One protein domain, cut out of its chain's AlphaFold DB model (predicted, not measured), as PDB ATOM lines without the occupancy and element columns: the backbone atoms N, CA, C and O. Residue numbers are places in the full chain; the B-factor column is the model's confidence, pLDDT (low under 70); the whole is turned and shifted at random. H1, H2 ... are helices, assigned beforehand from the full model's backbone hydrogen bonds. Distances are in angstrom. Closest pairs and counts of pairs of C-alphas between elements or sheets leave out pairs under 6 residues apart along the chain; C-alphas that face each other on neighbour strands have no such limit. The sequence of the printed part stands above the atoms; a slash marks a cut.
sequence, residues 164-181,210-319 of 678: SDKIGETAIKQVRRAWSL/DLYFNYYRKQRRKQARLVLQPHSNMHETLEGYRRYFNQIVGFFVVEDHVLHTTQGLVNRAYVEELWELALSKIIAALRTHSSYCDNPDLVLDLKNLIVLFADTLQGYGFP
ATOM      1  N   SER A 164      23.891   1.353   0.584       85.12
ATOM      2  CA  SER A 164      23.853  -0.035   1.056       85.12
ATOM      3  C   SER A 164      22.901  -0.226   2.235       85.12
ATOM      4  O   SER A 164      22.122  -1.167   2.222       85.12
ATOM      5  N   ASP A 165      22.878   0.696   3.198       85.25
ATOM      6  CA  ASP A 165      21.981   0.613   4.361       85.25
ATOM      7  C   ASP A 165      20.493   0.569   3.951       85.25
ATOM      8  O   ASP A 165      19.744  -0.321   4.348       85.25
ATOM      9  N   LYS A 166      20.084   1.449   3.027       86.75
ATOM     10  CA  LYS A 166      18.714   1.474   2.481       86.75
ATOM     11  C   LYS A 166      18.377   0.213   1.684       86.75
ATOM     12  O   LYS A 166      17.231  -0.241   1.701       86.75
ATOM     13  N   ILE A 167      19.359  -0.338   0.966       87.31
ATOM     14  CA  ILE A 167      19.204  -1.601   0.233       87.31
ATOM     15  C   ILE A 167      18.931  -2.735   1.227       87.31
ATOM     16  O   ILE A 167      17.961  -3.469   1.050       87.31
ATOM     17  N   GLY A 168      19.724  -2.831   2.296       86.19
ATOM     18  CA  GLY A 168      19.545  -3.845   3.331       86.19
ATOM     19  C   GLY A 168      18.218  -3.715   4.073       86.19
ATOM     20  O   GLY A 168      17.507  -4.703   4.230       86.19
ATOM     21  N   GLU A 169      17.823  -2.490   4.429       87.88
ATOM     22  CA  GLU A 169      16.517  -2.218   5.036       87.88
ATOM     23  C   GLU A 169      15.362  -2.691   4.134       87.88
ATOM     24  O   GLU A 169      14.388  -3.278   4.609       87.88
ATOM     25  N   THR A 170      15.460  -2.458   2.824       87.50
ATOM     26  CA  THR A 170      14.422  -2.864   1.865       87.50
ATOM     27  C   THR A 170      14.372  -4.384   1.698       87.50
ATOM     28  O   THR A 170      13.277  -4.949   1.694       87.50
ATOM     29  N   ALA A 171      15.532  -5.046   1.632       84.06
ATOM     30  CA  ALA A 171      15.632  -6.504   1.552       84.06
ATOM     31  C   ALA A 171      15.016  -7.178   2.790       84.06
ATOM     32  O   ALA A 171      14.135  -8.029   2.665       84.06
ATOM     33  N   ILE A 172      15.378  -6.711   3.990       85.00
ATOM     34  CA  ILE A 172      14.816  -7.205   5.254       85.00
ATOM     35  C   ILE A 172      13.303  -6.943   5.323       85.00
ATOM     36  O   ILE A 172      12.533  -7.818   5.722       85.00
ATOM     37  N   LYS A 173      12.827  -5.763   4.895       85.38
ATOM     38  CA  LYS A 173      11.384  -5.454   4.847       85.38
ATOM     39  C   LYS A 173      10.610  -6.389   3.918       85.38
ATOM     40  O   LYS A 173       9.464  -6.715   4.226       85.38
ATOM     41  N   GLN A 174      11.193  -6.793   2.793       81.69
ATOM     42  CA  GLN A 174      10.554  -7.710   1.850       81.69
ATOM     43  C   GLN A 174      10.353  -9.096   2.473       81.69
ATOM     44  O   GLN A 174       9.244  -9.629   2.419       81.69
ATOM     45  N   VAL A 175      11.377  -9.629   3.142       78.56
ATOM     46  CA  VAL A 175      11.292 -10.911   3.859       78.56
ATOM     47  C   VAL A 175      10.333 -10.812   5.043       78.56
ATOM     48  O   VAL A 175       9.490 -11.685   5.221       78.56
ATOM     49  N   ARG A 176      10.344  -9.694   5.780       75.06
ATOM     50  CA  ARG A 176       9.406  -9.456   6.887       75.06
ATOM     51  C   ARG A 176       7.943  -9.475   6.438       75.06
ATOM     52  O   ARG A 176       7.085  -9.965   7.161       75.06
ATOM     53  N   ARG A 177       7.640  -8.948   5.247       71.19
ATOM     54  CA  ARG A 177       6.288  -9.025   4.662       71.19
ATOM     55  C   ARG A 177       5.910 -10.463   4.306       71.19
ATOM     56  O   ARG A 177       4.775 -10.852   4.550       71.19
ATOM     57  N   ALA A 178       6.849 -11.246   3.775       63.53
ATOM     58  CA  ALA A 178       6.635 -12.667   3.505       63.53
ATOM     59  C   ALA A 178       6.406 -13.475   4.797       63.53
ATOM     60  O   ALA A 178       5.530 -14.333   4.834       63.53
ATOM     61  N   TRP A 179       7.114 -13.143   5.879       62.94
ATOM     62  CA  TRP A 179       6.877 -13.683   7.220       62.94
ATOM     63  C   TRP A 179       5.462 -13.390   7.731       62.94
ATOM     64  O   TRP A 179       4.772 -14.301   8.179       62.94
ATOM     65  N   SER A 180       4.984 -12.148   7.589       57.28
ATOM     66  CA  SER A 180       3.606 -11.786   7.956       57.28
ATOM     67  C   SER A 180       2.539 -12.526   7.141       57.28
ATOM     68  O   SER A 180       1.417 -12.664   7.611       57.28
ATOM     69  N   LEU A 181       2.878 -13.016   5.944       52.81
ATOM     70  CA  LEU A 181       1.990 -13.812   5.088       52.81
ATOM     71  C   LEU A 181       2.022 -15.318   5.417       52.81
ATOM     72  O   LEU A 181       1.138 -16.052   4.979       52.81
ATOM     73  N   ASP A 210      43.691  -6.814 -13.718       63.66
ATOM     74  CA  ASP A 210      43.985  -7.307 -12.358       63.66
ATOM     75  C   ASP A 210      44.122  -6.177 -11.336       63.66
ATOM     76  O   ASP A 210      43.714  -6.311 -10.186       63.66
ATOM     77  N   LEU A 211      44.630  -5.015 -11.760       68.12
ATOM     78  CA  LEU A 211      44.718  -3.837 -10.902       68.12
ATOM     79  C   LEU A 211      43.336  -3.355 -10.427       68.12
ATOM     80  O   LEU A 211      43.203  -2.973  -9.268       68.12
ATOM     81  N   TYR A 212      42.317  -3.379 -11.290       71.31
ATOM     82  CA  TYR A 212      40.956  -2.961 -10.935       71.31
ATOM     83  C   TYR A 212      40.277  -3.987 -10.038       71.31
ATOM     84  O   TYR A 212      39.651  -3.608  -9.052       71.31
ATOM     85  N   PHE A 213      40.452  -5.276 -10.335       78.44
ATOM     86  CA  PHE A 213      39.896  -6.356  -9.521       78.44
ATOM     87  C   PHE A 213      40.521  -6.357  -8.124       78.44
ATOM     88  O   PHE A 213      39.808  -6.359  -7.119       78.44
ATOM     89  N   ASN A 214      41.845  -6.226  -8.045       79.69
ATOM     90  CA  ASN A 214      42.565  -6.112  -6.780       79.69
ATOM     91  C   ASN A 214      42.193  -4.832  -6.024       79.69
ATOM     92  O   ASN A 214      42.017  -4.875  -4.806       79.69
ATOM     93  N   TYR A 215      42.038  -3.698  -6.716       82.69
ATOM     94  CA  TYR A 215      41.609  -2.448  -6.087       82.69
ATOM     95  C   TYR A 215      40.192  -2.564  -5.514       82.69
ATOM     96  O   TYR A 215      40.002  -2.268  -4.334       82.69
ATOM     97  N   TYR A 216      39.230  -3.055  -6.303       85.25
ATOM     98  CA  TYR A 216      37.855  -3.292  -5.865       85.25
ATOM     99  C   TYR A 216      37.826  -4.203  -4.634       85.25
ATOM    100  O   TYR A 216      37.374  -3.778  -3.570       85.25
ATOM    101  N   ARG A 217      38.417  -5.405  -4.720       84.56
ATOM    102  CA  ARG A 217      38.437  -6.380  -3.614       84.56
ATOM    103  C   ARG A 217      39.104  -5.816  -2.358       84.56
ATOM    104  O   ARG A 217      38.625  -6.051  -1.249       84.56
ATOM    105  N   LYS A 218      40.187  -5.040  -2.508       87.00
ATOM    106  CA  LYS A 218      40.883  -4.385  -1.387       87.00
ATOM    107  C   LYS A 218      40.019  -3.312  -0.726       87.00
ATOM    108  O   LYS A 218      40.002  -3.238   0.502       87.00
ATOM    109  N   GLN A 219      39.312  -2.489  -1.500       86.75
ATOM    110  CA  GLN A 219      38.419  -1.465  -0.948       86.75
ATOM    111  C   GLN A 219      37.178  -2.081  -0.303       86.75
ATOM    112  O   GLN A 219      36.831  -1.706   0.815       86.75
ATOM    113  N   ARG A 220      36.559  -3.083  -0.935       88.25
ATOM    114  CA  ARG A 220      35.396  -3.781  -0.374       88.25
ATOM    115  C   ARG A 220      35.731  -4.543   0.904       88.25
ATOM    116  O   ARG A 220      34.990  -4.419   1.869       88.25
ATOM    117  N   ARG A 221      36.911  -5.173   1.008       87.12
ATOM    118  CA  ARG A 221      37.403  -5.741   2.283       87.12
ATOM    119  C   ARG A 221      37.559  -4.686   3.385       87.12
ATOM    120  O   ARG A 221      37.275  -4.971   4.545       87.12
ATOM    121  N   LYS A 222      38.007  -3.467   3.058       87.12
ATOM    122  CA  LYS A 222      38.067  -2.365   4.038       87.12
ATOM    123  C   LYS A 222      36.672  -1.906   4.456       87.12
ATOM    124  O   LYS A 222      36.452  -1.686   5.640       87.12
ATOM    125  N   GLN A 223      35.742  -1.791   3.511       86.75
ATOM    126  CA  GLN A 223      34.359  -1.410   3.798       86.75
ATOM    127  C   GLN A 223      33.638  -2.471   4.639       86.75
ATOM    128  O   GLN A 223      33.011  -2.109   5.627       86.75
ATOM    129  N   ALA A 224      33.820  -3.760   4.339       88.31
ATOM    130  CA  ALA A 224      33.305  -4.860   5.153       88.31
ATOM    131  C   ALA A 224      33.770  -4.736   6.611       88.31
ATOM    132  O   ALA A 224      32.967  -4.821   7.530       88.31
ATOM    133  N   ARG A 225      35.057  -4.439   6.843       87.69
ATOM    134  CA  ARG A 225      35.580  -4.237   8.207       87.69
ATOM    135  C   ARG A 225      34.895  -3.098   8.962       87.69
ATOM    136  O   ARG A 225      34.805  -3.206  10.174       87.69
ATOM    137  N   LEU A 226      34.459  -2.042   8.273       88.00
ATOM    138  CA  LEU A 226      33.750  -0.914   8.887       88.00
ATOM    139  C   LEU A 226      32.285  -1.255   9.166       88.00
ATOM    140  O   LEU A 226      31.796  -0.960  10.244       88.00
ATOM    141  N   VAL A 227      31.607  -1.908   8.221       87.38
ATOM    142  CA  VAL A 227      30.203  -2.334   8.369       87.38
ATOM    143  C   VAL A 227      30.036  -3.354   9.498       87.38
ATOM    144  O   VAL A 227      29.038  -3.346  10.204       87.38
ATOM    145  N   LEU A 228      31.033  -4.218   9.700       88.94
ATOM    146  CA  LEU A 228      31.002  -5.241  10.745       88.94
ATOM    147  C   LEU A 228      31.278  -4.695  12.151       88.94
ATOM    148  O   LEU A 228      31.106  -5.441  13.115       88.94
ATOM    149  N   GLN A 229      31.720  -3.440  12.296       85.44
ATOM    150  CA  GLN A 229      31.943  -2.844  13.614       85.44
ATOM    151  C   GLN A 229      30.598  -2.460  14.249       85.44
ATOM    152  O   GLN A 229      29.875  -1.641  13.680       85.44
ATOM    153  N   PRO A 230      30.244  -3.032  15.415       81.06
ATOM    154  CA  PRO A 230      29.030  -2.645  16.115       81.06
ATOM    155  C   PRO A 230      29.146  -1.198  16.616       81.06
ATOM    156  O   PRO A 230      30.227  -0.736  16.986       81.06
ATOM    157  N   HIS A 231      28.024  -0.479  16.635       76.00
ATOM    158  CA  HIS A 231      27.965   0.854  17.235       76.00
ATOM    159  C   HIS A 231      28.035   0.734  18.766       76.00
ATOM    160  O   HIS A 231      27.471  -0.199  19.332       76.00
ATOM    161  N   SER A 232      28.673   1.692  19.447       69.94
ATOM    162  CA  SER A 232      28.906   1.648  20.905       69.94
ATOM    163  C   SER A 232      27.630   1.438  21.732       69.94
ATOM    164  O   SER A 232      27.655   0.718  22.724       69.94
ATOM    165  N   ASN A 233      26.503   1.984  21.272       70.31
ATOM    166  CA  ASN A 233      25.209   1.925  21.957       70.31
ATOM    167  C   ASN A 233      24.269   0.864  21.357       70.31
ATOM    168  O   ASN A 233      23.052   0.944  21.509       70.31
ATOM    169  N   MET A 234      24.800  -0.123  20.624       75.38
ATOM    170  CA  MET A 234      23.969  -1.135  19.958       75.38
ATOM    171  C   MET A 234      23.110  -1.934  20.950       75.38
ATOM    172  O   MET A 234      21.981  -2.271  20.621       75.38
ATOM    173  N   HIS A 235      23.619  -2.188  22.159       69.88
ATOM    174  CA  HIS A 235      22.944  -2.967  23.204       69.88
ATOM    175  C   HIS A 235      21.823  -2.200  23.930       69.88
ATOM    176  O   HIS A 235      21.012  -2.817  24.609       69.88
ATOM    177  N   GLU A 236      21.751  -0.869  23.793       69.00
ATOM    178  CA  GLU A 236      20.770  -0.047  24.518       69.00
ATOM    179  C   GLU A 236      19.383  -0.059  23.858       69.00
ATOM    180  O   GLU A 236      18.370   0.126  24.531       69.00
ATOM    181  N   THR A 237      19.310  -0.246  22.533       77.56
ATOM    182  CA  THR A 237      18.045  -0.145  21.787       77.56
ATOM    183  C   THR A 237      17.936  -1.174  20.668       77.56
ATOM    184  O   THR A 237      18.888  -1.436  19.933       77.56
ATOM    185  N   LEU A 238      16.717  -1.678  20.449       81.81
ATOM    186  CA  LEU A 238      16.393  -2.576  19.333       81.81
ATOM    187  C   LEU A 238      16.736  -1.960  17.961       81.81
ATOM    188  O   LEU A 238      17.121  -2.654  17.020       81.81
ATOM    189  N   GLU A 239      16.618  -0.638  17.848       83.62
ATOM    190  CA  GLU A 239      16.945   0.105  16.631       83.62
ATOM    191  C   GLU A 239      18.449   0.072  16.310       83.62
ATOM    192  O   GLU A 239      18.828   0.044  15.137       83.62
ATOM    193  N   GLY A 240      19.309  -0.008  17.332       84.88
ATOM    194  CA  GLY A 240      20.745  -0.220  17.162       84.88
ATOM    195  C   GLY A 240      21.049  -1.525  16.424       84.88
ATOM    196  O   GLY A 240      21.777  -1.515  15.427       84.88
ATOM    197  N   TYR A 241      20.428  -2.630  16.850       86.75
ATOM    198  CA  TYR A 241      20.554  -3.933  16.185       86.75
ATOM    199  C   TYR A 241      19.994  -3.922  14.760       86.75
ATOM    200  O   TYR A 241      20.628  -4.446  13.845       86.75
ATOM    201  N   ARG A 242      18.841  -3.276  14.536       88.69
ATOM    202  CA  ARG A 242      18.252  -3.150  13.191       88.69
ATOM    203  C   ARG A 242      19.196  -2.460  12.218       88.69
ATOM    204  O   ARG A 242      19.431  -2.978  11.132       88.69
ATOM    205  N   ARG A 243      19.768  -1.320  12.610       87.62
ATOM    206  CA  ARG A 243      20.733  -0.593  11.772       87.62
ATOM    207  C   ARG A 243      21.976  -1.427  11.489       87.62
ATOM    208  O   ARG A 243      22.440  -1.449  10.355       87.62
ATOM    209  N   TYR A 244      22.482  -2.145  12.490       90.69
ATOM    210  CA  TYR A 244      23.628  -3.033  12.312       90.69
ATOM    211  C   TYR A 244      23.349  -4.132  11.272       90.69
ATOM    212  O   TYR A 244      24.105  -4.282  10.311       90.69
ATOM    213  N   PHE A 245      22.219  -4.836  11.391       92.12
ATOM    214  CA  PHE A 245      21.832  -5.872  10.431       92.12
ATOM    215  C   PHE A 245      21.540  -5.312   9.035       92.12
ATOM    216  O   PHE A 245      21.999  -5.891   8.049       92.12
ATOM    217  N   ASN A 246      20.856  -4.168   8.928       90.94
ATOM    218  CA  ASN A 246      20.583  -3.513   7.644       90.94
ATOM    219  C   ASN A 246      21.879  -3.184   6.890       90.94
ATOM    220  O   ASN A 246      21.989  -3.466   5.697       90.94
ATOM    221  N   GLN A 247      22.893  -2.653   7.577       90.25
ATOM    222  CA  GLN A 247      24.178  -2.332   6.952       90.25
ATOM    223  C   GLN A 247      24.889  -3.583   6.420       90.25
ATOM    224  O   GLN A 247      25.432  -3.553   5.310       90.25
ATOM    225  N   ILE A 248      24.860  -4.684   7.177       92.50
ATOM    226  CA  ILE A 248      25.477  -5.958   6.785       92.50
ATOM    227  C   ILE A 248      24.744  -6.578   5.594       92.50
ATOM    228  O   ILE A 248      25.384  -6.892   4.590       92.50
ATOM    229  N   VAL A 249      23.415  -6.715   5.667       92.81
ATOM    230  CA  VAL A 249      22.613  -7.254   4.554       92.81
ATOM    231  C   VAL A 249      22.820  -6.404   3.310       92.81
ATOM    232  O   VAL A 249      23.119  -6.929   2.244       92.81
ATOM    233  N   GLY A 250      22.767  -5.082   3.449       90.44
ATOM    234  CA  GLY A 250      23.021  -4.150   2.359       90.44
ATOM    235  C   GLY A 250      24.375  -4.341   1.681       90.44
ATOM    236  O   GLY A 250      24.483  -4.224   0.461       90.44
ATOM    237  N   PHE A 251      25.416  -4.654   2.455       92.12
ATOM    238  CA  PHE A 251      26.736  -4.957   1.914       92.12
ATOM    239  C   PHE A 251      26.732  -6.263   1.104       92.12
ATOM    240  O   PHE A 251      27.202  -6.261  -0.035       92.12
ATOM    241  N   PHE A 252      26.184  -7.350   1.656       92.38
ATOM    242  CA  PHE A 252      26.205  -8.674   1.020       92.38
ATOM    243  C   PHE A 252      25.241  -8.808  -0.161       92.38
ATOM    244  O   PHE A 252      25.598  -9.451  -1.143       92.38
ATOM    245  N   VAL A 253      24.092  -8.129  -0.141       90.62
ATOM    246  CA  VAL A 253      23.182  -8.044  -1.299       90.62
ATOM    247  C   VAL A 253      23.871  -7.376  -2.489       90.62
ATOM    248  O   VAL A 253      23.689  -7.787  -3.634       90.62
ATOM    249  N   VAL A 254      24.704  -6.360  -2.240       89.75
ATOM    250  CA  VAL A 254      25.486  -5.730  -3.311       89.75
ATOM    251  C   VAL A 254      26.572  -6.671  -3.833       89.75
ATOM    252  O   VAL A 254      26.754  -6.741  -5.044       89.75
ATOM    253  N   GLU A 255      27.274  -7.407  -2.965       89.56
ATOM    254  CA  GLU A 255      28.264  -8.396  -3.424       89.56
ATOM    255  C   GLU A 255      27.622  -9.525  -4.235       89.56
ATOM    256  O   GLU A 255      28.170  -9.908  -5.267       89.56
ATOM    257  N   ASP A 256      26.446 -10.004  -3.828       87.75
ATOM    258  CA  ASP A 256      25.678 -11.005  -4.572       87.75
ATOM    259  C   ASP A 256      25.242 -10.479  -5.950       87.75
ATOM    260  O   ASP A 256      25.432 -11.134  -6.979       87.75
ATOM    261  N   HIS A 257      24.748  -9.240  -6.010       87.06
ATOM    262  CA  HIS A 257      24.396  -8.616  -7.281       87.06
ATOM    263  C   HIS A 257      25.617  -8.445  -8.196       87.06
ATOM    264  O   HIS A 257      25.538  -8.698  -9.399       87.06
ATOM    265  N   VAL A 258      26.766  -8.042  -7.645       86.31
ATOM    266  CA  VAL A 258      28.022  -7.913  -8.400       86.31
ATOM    267  C   VAL A 258      28.497  -9.275  -8.906       86.31
ATOM    268  O   VAL A 258      28.912  -9.367 -10.062       86.31
ATOM    269  N   LEU A 259      28.391 -10.334  -8.099       86.25
ATOM    270  CA  LEU A 259      28.733 -11.703  -8.494       86.25
ATOM    271  C   LEU A 259      27.920 -12.169  -9.713       86.25
ATOM    272  O   LEU A 259      28.489 -12.758 -10.629       86.25
ATOM    273  N   HIS A 260      26.620 -11.869  -9.756       84.44
ATOM    274  CA  HIS A 260      25.739 -12.293 -10.850       84.44
ATOM    275  C   HIS A 260      25.808 -11.399 -12.099       84.44
ATOM    276  O   HIS A 260      25.521 -11.858 -13.203       84.44
ATOM    277  N   THR A 261      26.181 -10.124 -11.953       83.12
ATOM    278  CA  THR A 261      26.195  -9.161 -13.070       83.12
ATOM    279  C   THR A 261      27.563  -8.970 -13.717       83.12
ATOM    280  O   THR A 261      27.634  -8.547 -14.873       83.12
ATOM    281  N   THR A 262      28.658  -9.264 -13.012       75.88
ATOM    282  CA  THR A 262      30.016  -8.989 -13.499       75.88
ATOM    283  C   THR A 262      30.783 -10.265 -13.839       75.88
ATOM    284  O   THR A 262      30.831 -11.217 -13.070       75.88
ATOM    285  N   GLN A 263      31.449 -10.281 -14.997       70.88
ATOM    286  CA  GLN A 263      32.320 -11.391 -15.386       70.88
ATOM    287  C   GLN A 263      33.713 -11.215 -14.758       70.88
ATOM    288  O   GLN A 263      34.511 -10.393 -15.208       70.88
ATOM    289  N   GLY A 264      34.007 -11.979 -13.701       70.44
ATOM    290  CA  GLY A 264      35.359 -12.143 -13.140       70.44
ATOM    291  C   GLY A 264      35.821 -11.115 -12.094       70.44
ATOM    292  O   GLY A 264      36.860 -11.332 -11.464       70.44
ATOM    293  N   LEU A 265      35.065 -10.036 -11.840       74.81
ATOM    294  CA  LEU A 265      35.397  -9.049 -10.794       74.81
ATOM    295  C   LEU A 265      35.384  -9.704  -9.403       74.81
ATOM    296  O   LEU A 265      36.329  -9.564  -8.614       74.81
ATOM    297  N   VAL A 266      34.335 -10.482  -9.149       79.50
ATOM    298  CA  VAL A 266      34.108 -11.259  -7.935       79.50
ATOM    299  C   VAL A 266      33.791 -12.698  -8.337       79.50
ATOM    300  O   VAL A 266      33.112 -12.930  -9.331       79.50
ATOM    301  N   ASN A 267      34.325 -13.664  -7.594       83.19
ATOM    302  CA  ASN A 267      33.985 -15.074  -7.741       83.19
ATOM    303  C   ASN A 267      33.304 -15.578  -6.467       83.19
ATOM    304  O   ASN A 267      33.411 -14.964  -5.404       83.19
ATOM    305  N   ARG A 268      32.625 -16.721  -6.579       84.94
ATOM    306  CA  ARG A 268      31.886 -17.320  -5.466       84.94
ATOM    307  C   ARG A 268      32.777 -17.572  -4.241       84.94
ATOM    308  O   ARG A 268      32.423 -17.153  -3.148       84.94
ATOM    309  N   ALA A 269      33.984 -18.099  -4.455       86.06
ATOM    310  CA  ALA A 269      34.959 -18.347  -3.391       86.06
ATOM    311  C   ALA A 269      35.356 -17.078  -2.604       86.06
ATOM    312  O   ALA A 269      35.512 -17.134  -1.390       86.06
ATOM    313  N   TYR A 270      35.499 -15.921  -3.264       87.62
ATOM    314  CA  TYR A 270      35.788 -14.656  -2.575       87.62
ATOM    315  C   TYR A 270      34.628 -14.208  -1.682       87.62
ATOM    316  O   TYR A 270      34.862 -13.694  -0.589       87.62
ATOM    317  N   VAL A 271      33.391 -14.359  -2.160       88.81
ATOM    318  CA  VAL A 271      32.189 -13.982  -1.405       88.81
ATOM    319  C   VAL A 271      32.010 -14.901  -0.199       88.81
ATOM    320  O   VAL A 271      31.725 -14.408   0.888       88.81
ATOM    321  N   GLU A 272      32.255 -16.201  -0.371       89.12
ATOM    322  CA  GLU A 272      32.238 -17.196   0.706       89.12
ATOM    323  C   GLU A 272      33.314 -16.895   1.769       89.12
ATOM    324  O   GLU A 272      32.975 -16.761   2.943       89.12
ATOM    325  N   GLU A 273      34.571 -16.640   1.377       90.06
ATOM    326  CA  GLU A 273      35.653 -16.239   2.303       90.06
ATOM    327  C   GLU A 273      35.297 -14.950   3.073       90.06
ATOM    328  O   GLU A 273      35.549 -14.815   4.273       90.06
ATOM    329  N   LEU A 274      34.707 -13.969   2.380       90.31
ATOM    330  CA  LEU A 274      34.298 -12.705   2.989       90.31
ATOM    331  C   LEU A 274      33.132 -12.894   3.967       90.31
ATOM    332  O   LEU A 274      33.107 -12.227   5.004       90.31
ATOM    333  N   TRP A 275      32.195 -13.788   3.646       94.12
ATOM    334  CA  TRP A 275      31.074 -14.143   4.508       94.12
ATOM    335  C   TRP A 275      31.533 -14.890   5.760       94.12
ATOM    336  O   TRP A 275      31.123 -14.506   6.845       94.12
ATOM    337  N   GLU A 276      32.446 -15.858   5.670       91.44
ATOM    338  CA  GLU A 276      32.983 -16.559   6.852       91.44
ATOM    339  C   GLU A 276      33.682 -15.598   7.835       91.44
ATOM    340  O   GLU A 276      33.463 -15.627   9.054       91.44
ATOM    341  N   LEU A 277      34.482 -14.667   7.304       90.38
ATOM    342  CA  LEU A 277      35.114 -13.600   8.089       90.38
ATOM    343  C   LEU A 277      34.101 -12.624   8.702       90.38
ATOM    344  O   LEU A 277      34.348 -12.073   9.776       90.38
ATOM    345  N   ALA A 278      32.991 -12.365   8.014       93.06
ATOM    346  CA  ALA A 278      31.915 -11.531   8.531       93.06
ATOM    347  C   ALA A 278      31.129 -12.251   9.626       93.06
ATOM    348  O   ALA A 278      30.961 -11.701  10.708       93.06
ATOM    349  N   LEU A 279      30.717 -13.489   9.367       93.50
ATOM    350  CA  LEU A 279      29.923 -14.325  10.253       93.50
ATOM    351  C   LEU A 279      30.618 -14.526  11.600       93.50
ATOM    352  O   LEU A 279      30.019 -14.262  12.638       93.50
ATOM    353  N   SER A 280      31.913 -14.862  11.593       92.50
ATOM    354  CA  SER A 280      32.708 -14.981  12.826       92.50
ATOM    355  C   SER A 280      32.713 -13.694  13.665       92.50
ATOM    356  O   SER A 280      32.591 -13.747  14.890       92.50
ATOM    357  N   LYS A 281      32.792 -12.519  13.025       92.00
ATOM    358  CA  LYS A 281      32.724 -11.219  13.714       92.00
ATOM    359  C   LYS A 281      31.324 -10.865  14.196       92.00
ATOM    360  O   LYS A 281      31.201 -10.303  15.279       92.00
ATOM    361  N   ILE A 282      30.298 -11.183  13.411       92.75
ATOM    362  CA  ILE A 282      28.894 -10.955  13.768       92.75
ATOM    363  C   ILE A 282      28.546 -11.789  14.997       92.75
ATOM    364  O   ILE A 282      28.031 -11.239  15.962       92.75
ATOM    365  N   ILE A 283      28.903 -13.075  15.015       92.00
ATOM    366  CA  ILE A 283      28.676 -13.956  16.168       92.00
ATOM    367  C   ILE A 283      29.403 -13.424  17.404       92.00
ATOM    368  O   ILE A 283      28.800 -13.327  18.468       92.00
ATOM    369  N   ALA A 284      30.673 -13.021  17.275       91.44
ATOM    370  CA  ALA A 284      31.414 -12.433  18.389       91.44
ATOM    371  C   ALA A 284      30.739 -11.155  18.920       91.44
ATOM    372  O   ALA A 284      30.555 -11.013  20.126       91.44
ATOM    373  N   ALA A 285      30.314 -10.253  18.029       90.31
ATOM    374  CA  ALA A 285      29.606  -9.036  18.410       90.31
ATOM    375  C   ALA A 285      28.263  -9.346  19.087       90.31
ATOM    376  O   ALA A 285      27.975  -8.773  20.137       90.31
ATOM    377  N   LEU A 286      27.467 -10.264  18.536       90.06
ATOM    378  CA  LEU A 286      26.181 -10.661  19.107       90.06
ATOM    379  C   LEU A 286      26.349 -11.313  20.477       90.06
ATOM    380  O   LEU A 286      25.644 -10.906  21.390       90.06
ATOM    381  N   ARG A 287      27.324 -12.214  20.665       89.19
ATOM    382  CA  ARG A 287      27.621 -12.830  21.975       89.19
ATOM    383  C   ARG A 287      27.963 -11.795  23.037       89.19
ATOM    384  O   ARG A 287      27.503 -11.896  24.169       89.19
ATOM    385  N   THR A 288      28.770 -10.796  22.679       88.31
ATOM    386  CA  THR A 288      29.134  -9.723  23.609       88.31
ATOM    387  C   THR A 288      27.951  -8.817  23.923       88.31
ATOM    388  O   THR A 288      27.809  -8.409  25.061       88.31
ATOM    389  N   HIS A 289      27.102  -8.481  22.950       81.81
ATOM    390  CA  HIS A 289      26.008  -7.534  23.191       81.81
ATOM    391  C   HIS A 289      24.757  -8.205  23.780       81.81
ATOM    392  O   HIS A 289      24.012  -7.550  24.503       81.81
ATOM    393  N   SER A 290      24.528  -9.498  23.517       85.50
ATOM    394  CA  SER A 290      23.411 -10.254  24.098       85.50
ATOM    395  C   SER A 290      23.601 -10.515  25.590       85.50
ATOM    396  O   SER A 290      22.616 -10.557  26.317       85.50
ATOM    397  N   SER A 291      24.843 -10.631  26.074       84.88
ATOM    398  CA  SER A 291      25.119 -10.880  27.496       84.88
ATOM    399  C   SER A 291      24.737  -9.717  28.418       84.88
ATOM    400  O   SER A 291      24.552  -9.938  29.610       84.88
ATOM    401  N   TYR A 292      24.599  -8.499  27.883       83.75
ATOM    402  CA  TYR A 292      24.116  -7.327  28.624       83.75
ATOM    403  C   TYR A 292      22.583  -7.227  28.664       83.75
ATOM    404  O   TYR A 292      22.041  -6.320  29.293       83.75
ATOM    405  N   CYS A 293      21.864  -8.108  27.962       82.12
ATOM    406  CA  CYS A 293      20.409  -8.075  27.925       82.12
ATOM    407  C   CYS A 293      19.827  -8.807  29.141       82.12
ATOM    408  O   CYS A 293      19.804 -10.031  29.167       82.12
ATOM    409  N   ASP A 294      19.287  -8.060  30.105       83.94
ATOM    410  CA  ASP A 294      18.606  -8.627  31.285       83.94
ATOM    411  C   ASP A 294      17.072  -8.684  31.145       83.94
ATOM    412  O   ASP A 294      16.379  -9.235  32.002       83.94
ATOM    413  N   ASN A 295      16.510  -8.102  30.080       86.12
ATOM    414  CA  ASN A 295      15.064  -8.059  29.860       86.12
ATOM    415  C   ASN A 295      14.611  -9.201  28.923       86.12
ATOM    416  O   ASN A 295      15.035  -9.211  27.763       86.12
ATOM    417  N   PRO A 296      13.707 -10.104  29.367       88.50
ATOM    418  CA  PRO A 296      13.154 -11.172  28.531       88.50
ATOM    419  C   PRO A 296      12.574 -10.689  27.195       88.50
ATOM    420  O   PRO A 296      12.811 -11.312  26.162       88.50
ATOM    421  N   ASP A 297      11.849  -9.570  27.197       88.19
ATOM    422  CA  ASP A 297      11.163  -9.075  26.001       88.19
ATOM    423  C   ASP A 297      12.165  -8.563  24.954       88.19
ATOM    424  O   ASP A 297      12.031  -8.855  23.767       88.19
ATOM    425  N   LEU A 298      13.242  -7.895  25.395       86.56
ATOM    426  CA  LEU A 298      14.317  -7.445  24.502       86.56
ATOM    427  C   LEU A 298      15.082  -8.621  23.886       86.56
ATOM    428  O   LEU A 298      15.454  -8.557  22.717       86.56
ATOM    429  N   VAL A 299      15.304  -9.699  24.649       89.88
ATOM    430  CA  VAL A 299      15.965 -10.910  24.136       89.88
ATOM    431  C   VAL A 299      15.104 -11.588  23.066       89.88
ATOM    432  O   VAL A 299      15.640 -12.006  22.038       89.88
ATOM    433  N   LEU A 300      13.780 -11.645  23.252       90.06
ATOM    434  CA  LEU A 300      12.853 -12.159  22.237       90.06
ATOM    435  C   LEU A 300      12.839 -11.291  20.973       90.06
ATOM    436  O   LEU A 300      12.924 -11.819  19.862       90.06
ATOM    437  N   ASP A 301      12.768  -9.969  21.126       88.75
ATOM    438  CA  ASP A 301      12.804  -9.049  19.989       88.75
ATOM    439  C   ASP A 301      14.130  -9.152  19.221       88.75
ATOM    440  O   ASP A 301      14.139  -9.169  17.987       88.75
ATOM    441  N   LEU A 302      15.252  -9.279  19.937       90.00
ATOM    442  CA  LEU A 302      16.568  -9.505  19.344       90.00
ATOM    443  C   LEU A 302      16.633 -10.850  18.612       90.00
ATOM    444  O   LEU A 302      17.098 -10.889  17.473       90.00
ATOM    445  N   LYS A 303      16.121 -11.932  19.214       91.44
ATOM    446  CA  LYS A 303      16.009 -13.245  18.562       91.44
ATOM    447  C   LYS A 303      15.237 -13.124  17.251       91.44
ATOM    448  O   LYS A 303      15.735 -13.560  16.218       91.44
ATOM    449  N   ASN A 304      14.083 -12.458  17.249       90.62
ATOM    450  CA  ASN A 304      13.266 -12.300  16.042       90.62
ATOM    451  C   ASN A 304      13.986 -11.493  14.950       90.62
ATOM    452  O   ASN A 304      13.863 -11.804  13.765       90.62
ATOM    453  N   LEU A 305      14.782 -10.486  15.326       90.75
ATOM    454  CA  LEU A 305      15.627  -9.763  14.374       90.75
ATOM    455  C   LEU A 305      16.750 -10.626  13.795       90.75
ATOM    456  O   LEU A 305      17.019 -10.522  12.599       90.75
ATOM    457  N   ILE A 306      17.398 -11.457  14.616       92.31
ATOM    458  CA  ILE A 306      18.467 -12.356  14.163       92.31
ATOM    459  C   ILE A 306      17.903 -13.417  13.216       92.31
ATOM    460  O   ILE A 306      18.515 -13.661  12.179       92.31
ATOM    461  N   VAL A 307      16.736 -14.002  13.516       91.56
ATOM    462  CA  VAL A 307      16.108 -14.969  12.600       91.56
ATOM    463  C   VAL A 307      15.744 -14.289  11.277       91.56
ATOM    464  O   VAL A 307      16.106 -14.786  10.217       91.56
ATOM    465  N   LEU A 308      15.142 -13.094  11.307       90.00
ATOM    466  CA  LEU A 308      14.838 -12.342  10.084       90.00
ATOM    467  C   LEU A 308      16.101 -12.008   9.267       90.00
ATOM    468  O   LEU A 308      16.087 -12.053   8.034       90.00
ATOM    469  N   PHE A 309      17.195 -11.663   9.946       92.81
ATOM    470  CA  PHE A 309      18.502 -11.433   9.332       92.81
ATOM    471  C   PHE A 309      19.054 -12.710   8.676       92.81
ATOM    472  O   PHE A 309      19.500 -12.652   7.526       92.81
ATOM    473  N   ALA A 310      18.978 -13.850   9.367       92.12
ATOM    474  CA  ALA A 310      19.407 -15.149   8.862       92.12
ATOM    475  C   ALA A 310      18.588 -15.575   7.634       92.12
ATOM    476  O   ALA A 310      19.167 -15.833   6.581       92.12
ATOM    477  N   ASP A 311      17.259 -15.531   7.715       88.69
ATOM    478  CA  ASP A 311      16.353 -15.856   6.608       88.69
ATOM    479  C   ASP A 311      16.604 -14.984   5.375       88.69
ATOM    480  O   ASP A 311      16.605 -15.469   4.241       88.69
ATOM    481  N   THR A 312      16.849 -13.685   5.589       89.38
ATOM    482  CA  THR A 312      17.134 -12.758   4.489       89.38
ATOM    483  C   THR A 312      18.387 -13.181   3.739       89.38
ATOM    484  O   THR A 312      18.360 -13.263   2.515       89.38
ATOM    485  N   LEU A 313      19.472 -13.493   4.448       90.25
ATOM    486  CA  LEU A 313      20.731 -13.913   3.831       90.25
ATOM    487  C   LEU A 313      20.670 -15.330   3.253       90.25
ATOM    488  O   LEU A 313      21.248 -15.582   2.194       90.25
ATOM    489  N   GLN A 314      19.916 -16.231   3.879       89.69
ATOM    490  CA  GLN A 314      19.655 -17.560   3.339       89.69
ATOM    491  C   GLN A 314      18.927 -17.484   1.989       89.69
ATOM    492  O   GLN A 314      19.250 -18.248   1.080       89.69
ATOM    493  N   GLY A 315      18.020 -16.514   1.811       85.81
ATOM    494  CA  GLY A 315      17.359 -16.238   0.531       85.81
ATOM    495  C   GLY A 315      18.313 -15.850  -0.609       85.81
ATOM    496  O   GLY A 315      18.018 -16.139  -1.767       85.81
ATOM    497  N   TYR A 316      19.475 -15.266  -0.294       85.62
ATOM    498  CA  TYR A 316      20.553 -14.980  -1.255       85.62
ATOM    499  C   TYR A 316      21.583 -16.123  -1.365       85.62
ATOM    500  O   TYR A 316      22.575 -16.000  -2.077       85.62
ATOM    501  N   GLY A 317      21.365 -17.252  -0.682       85.12
ATOM    502  CA  GLY A 317      22.223 -18.436  -0.759       85.12
ATOM    503  C   GLY A 317      23.434 -18.437   0.180       85.12
ATOM    504  O   GLY A 317      24.331 -19.260  -0.008       85.12
ATOM    505  N   PHE A 318      23.477 -17.554   1.185       90.06
ATOM    506  CA  PHE A 318      24.533 -17.559   2.205       90.06
ATOM    507  C   PHE A 318      24.256 -18.605   3.304       90.06
ATOM    508  O   PHE A 318      23.112 -18.741   3.744       90.06
ATOM    509  N   PRO A 319      25.278 -19.333   3.799       90.81
ATOM    510  CA  PRO A 319      25.110 -20.288   4.892       90.81
ATOM    511  C   PRO A 319      24.920 -19.575   6.238       90.81
ATOM    512  O   PRO A 319      25.748 -18.752   6.632       90.81
TER     513      PRO A 319
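Overview. This is residues 164 to 181 and 210 to 319 of the 678 residues of the protein "Exocyst complex component" of Sparus aurata (UniProt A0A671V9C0). Four long helices, H2 to H5, run nearly along one axis in a loose set round H3, and H1 crosses H3 and H5 at a wide angle. H2 is shifted along that axis toward one end and meets H3 with its last residues, while H5 reaches toward the other end. The printed part has 128 residues with five named helices, H1 to H5 in chain order, and no named strand; the class is all helix. The whole is compact, with a radius of gyration of the C-alphas of 15.3 A, and spans 51 by 34 by 23 A.

Along the chain. Find C-alpha 164 at (23.853, -0.035, 1.056), where H1 begins; it runs to residue 181, 26.2 A. H2, residues 210 to 227, begins at (43.985, -7.307, -12.358) and covers 25.4 A. H3, residues 238 to 261, is the longest at 34.5 A. H4, residues 268 to 290, measures 31.6 A. H5, residues 296 to 315, covers 28.8 A and ends at C-alpha 315 at (17.359, -16.238, 0.531).

Arrangement. Begin at H3, the hub, which touches the other four. H1, with residues 164 to 172 alone, touches it about perpendicular at 79 degrees; the closest C-alphas, of Gly 168 and Gly 250, are 3.6 A apart. H5 runs the same way as H3 at a shallow tilt of 5 degrees, closest at the C-alphas of Phe 245 and Phe 309, 6.6 A. H2, H3 and H4 form an up-and-down bundle, each running against the one before. In it H2 and H3 are a hairpin, closest at C-alphas 227 and 248, 6.2 A; H3 and H4, also a hairpin, only just touch, with 3 pairs of C-alphas within 8 A, closest at Leu 259 and Arg 268, 7.1 A. H2 and H5 are apart. Every O i to N i+4 pair is within hydrogen-bond range in H1, H2, H3 and H5; in H4 18 of 19 are.

Size, cuts and confidence. The C-alphas farthest apart, of Asp 210 and Pro 296, are 51.4 A apart. Residues 182 to 209 are not printed, and C-alphas 181 and 210 stand 45.9 A apart across the cut. Of the links that are printed whole, H4 to H5 is tight and the others are short. Look for pLDDT under 70 at residues 178 to 181, 210 to 211, 232 and 235 to 236.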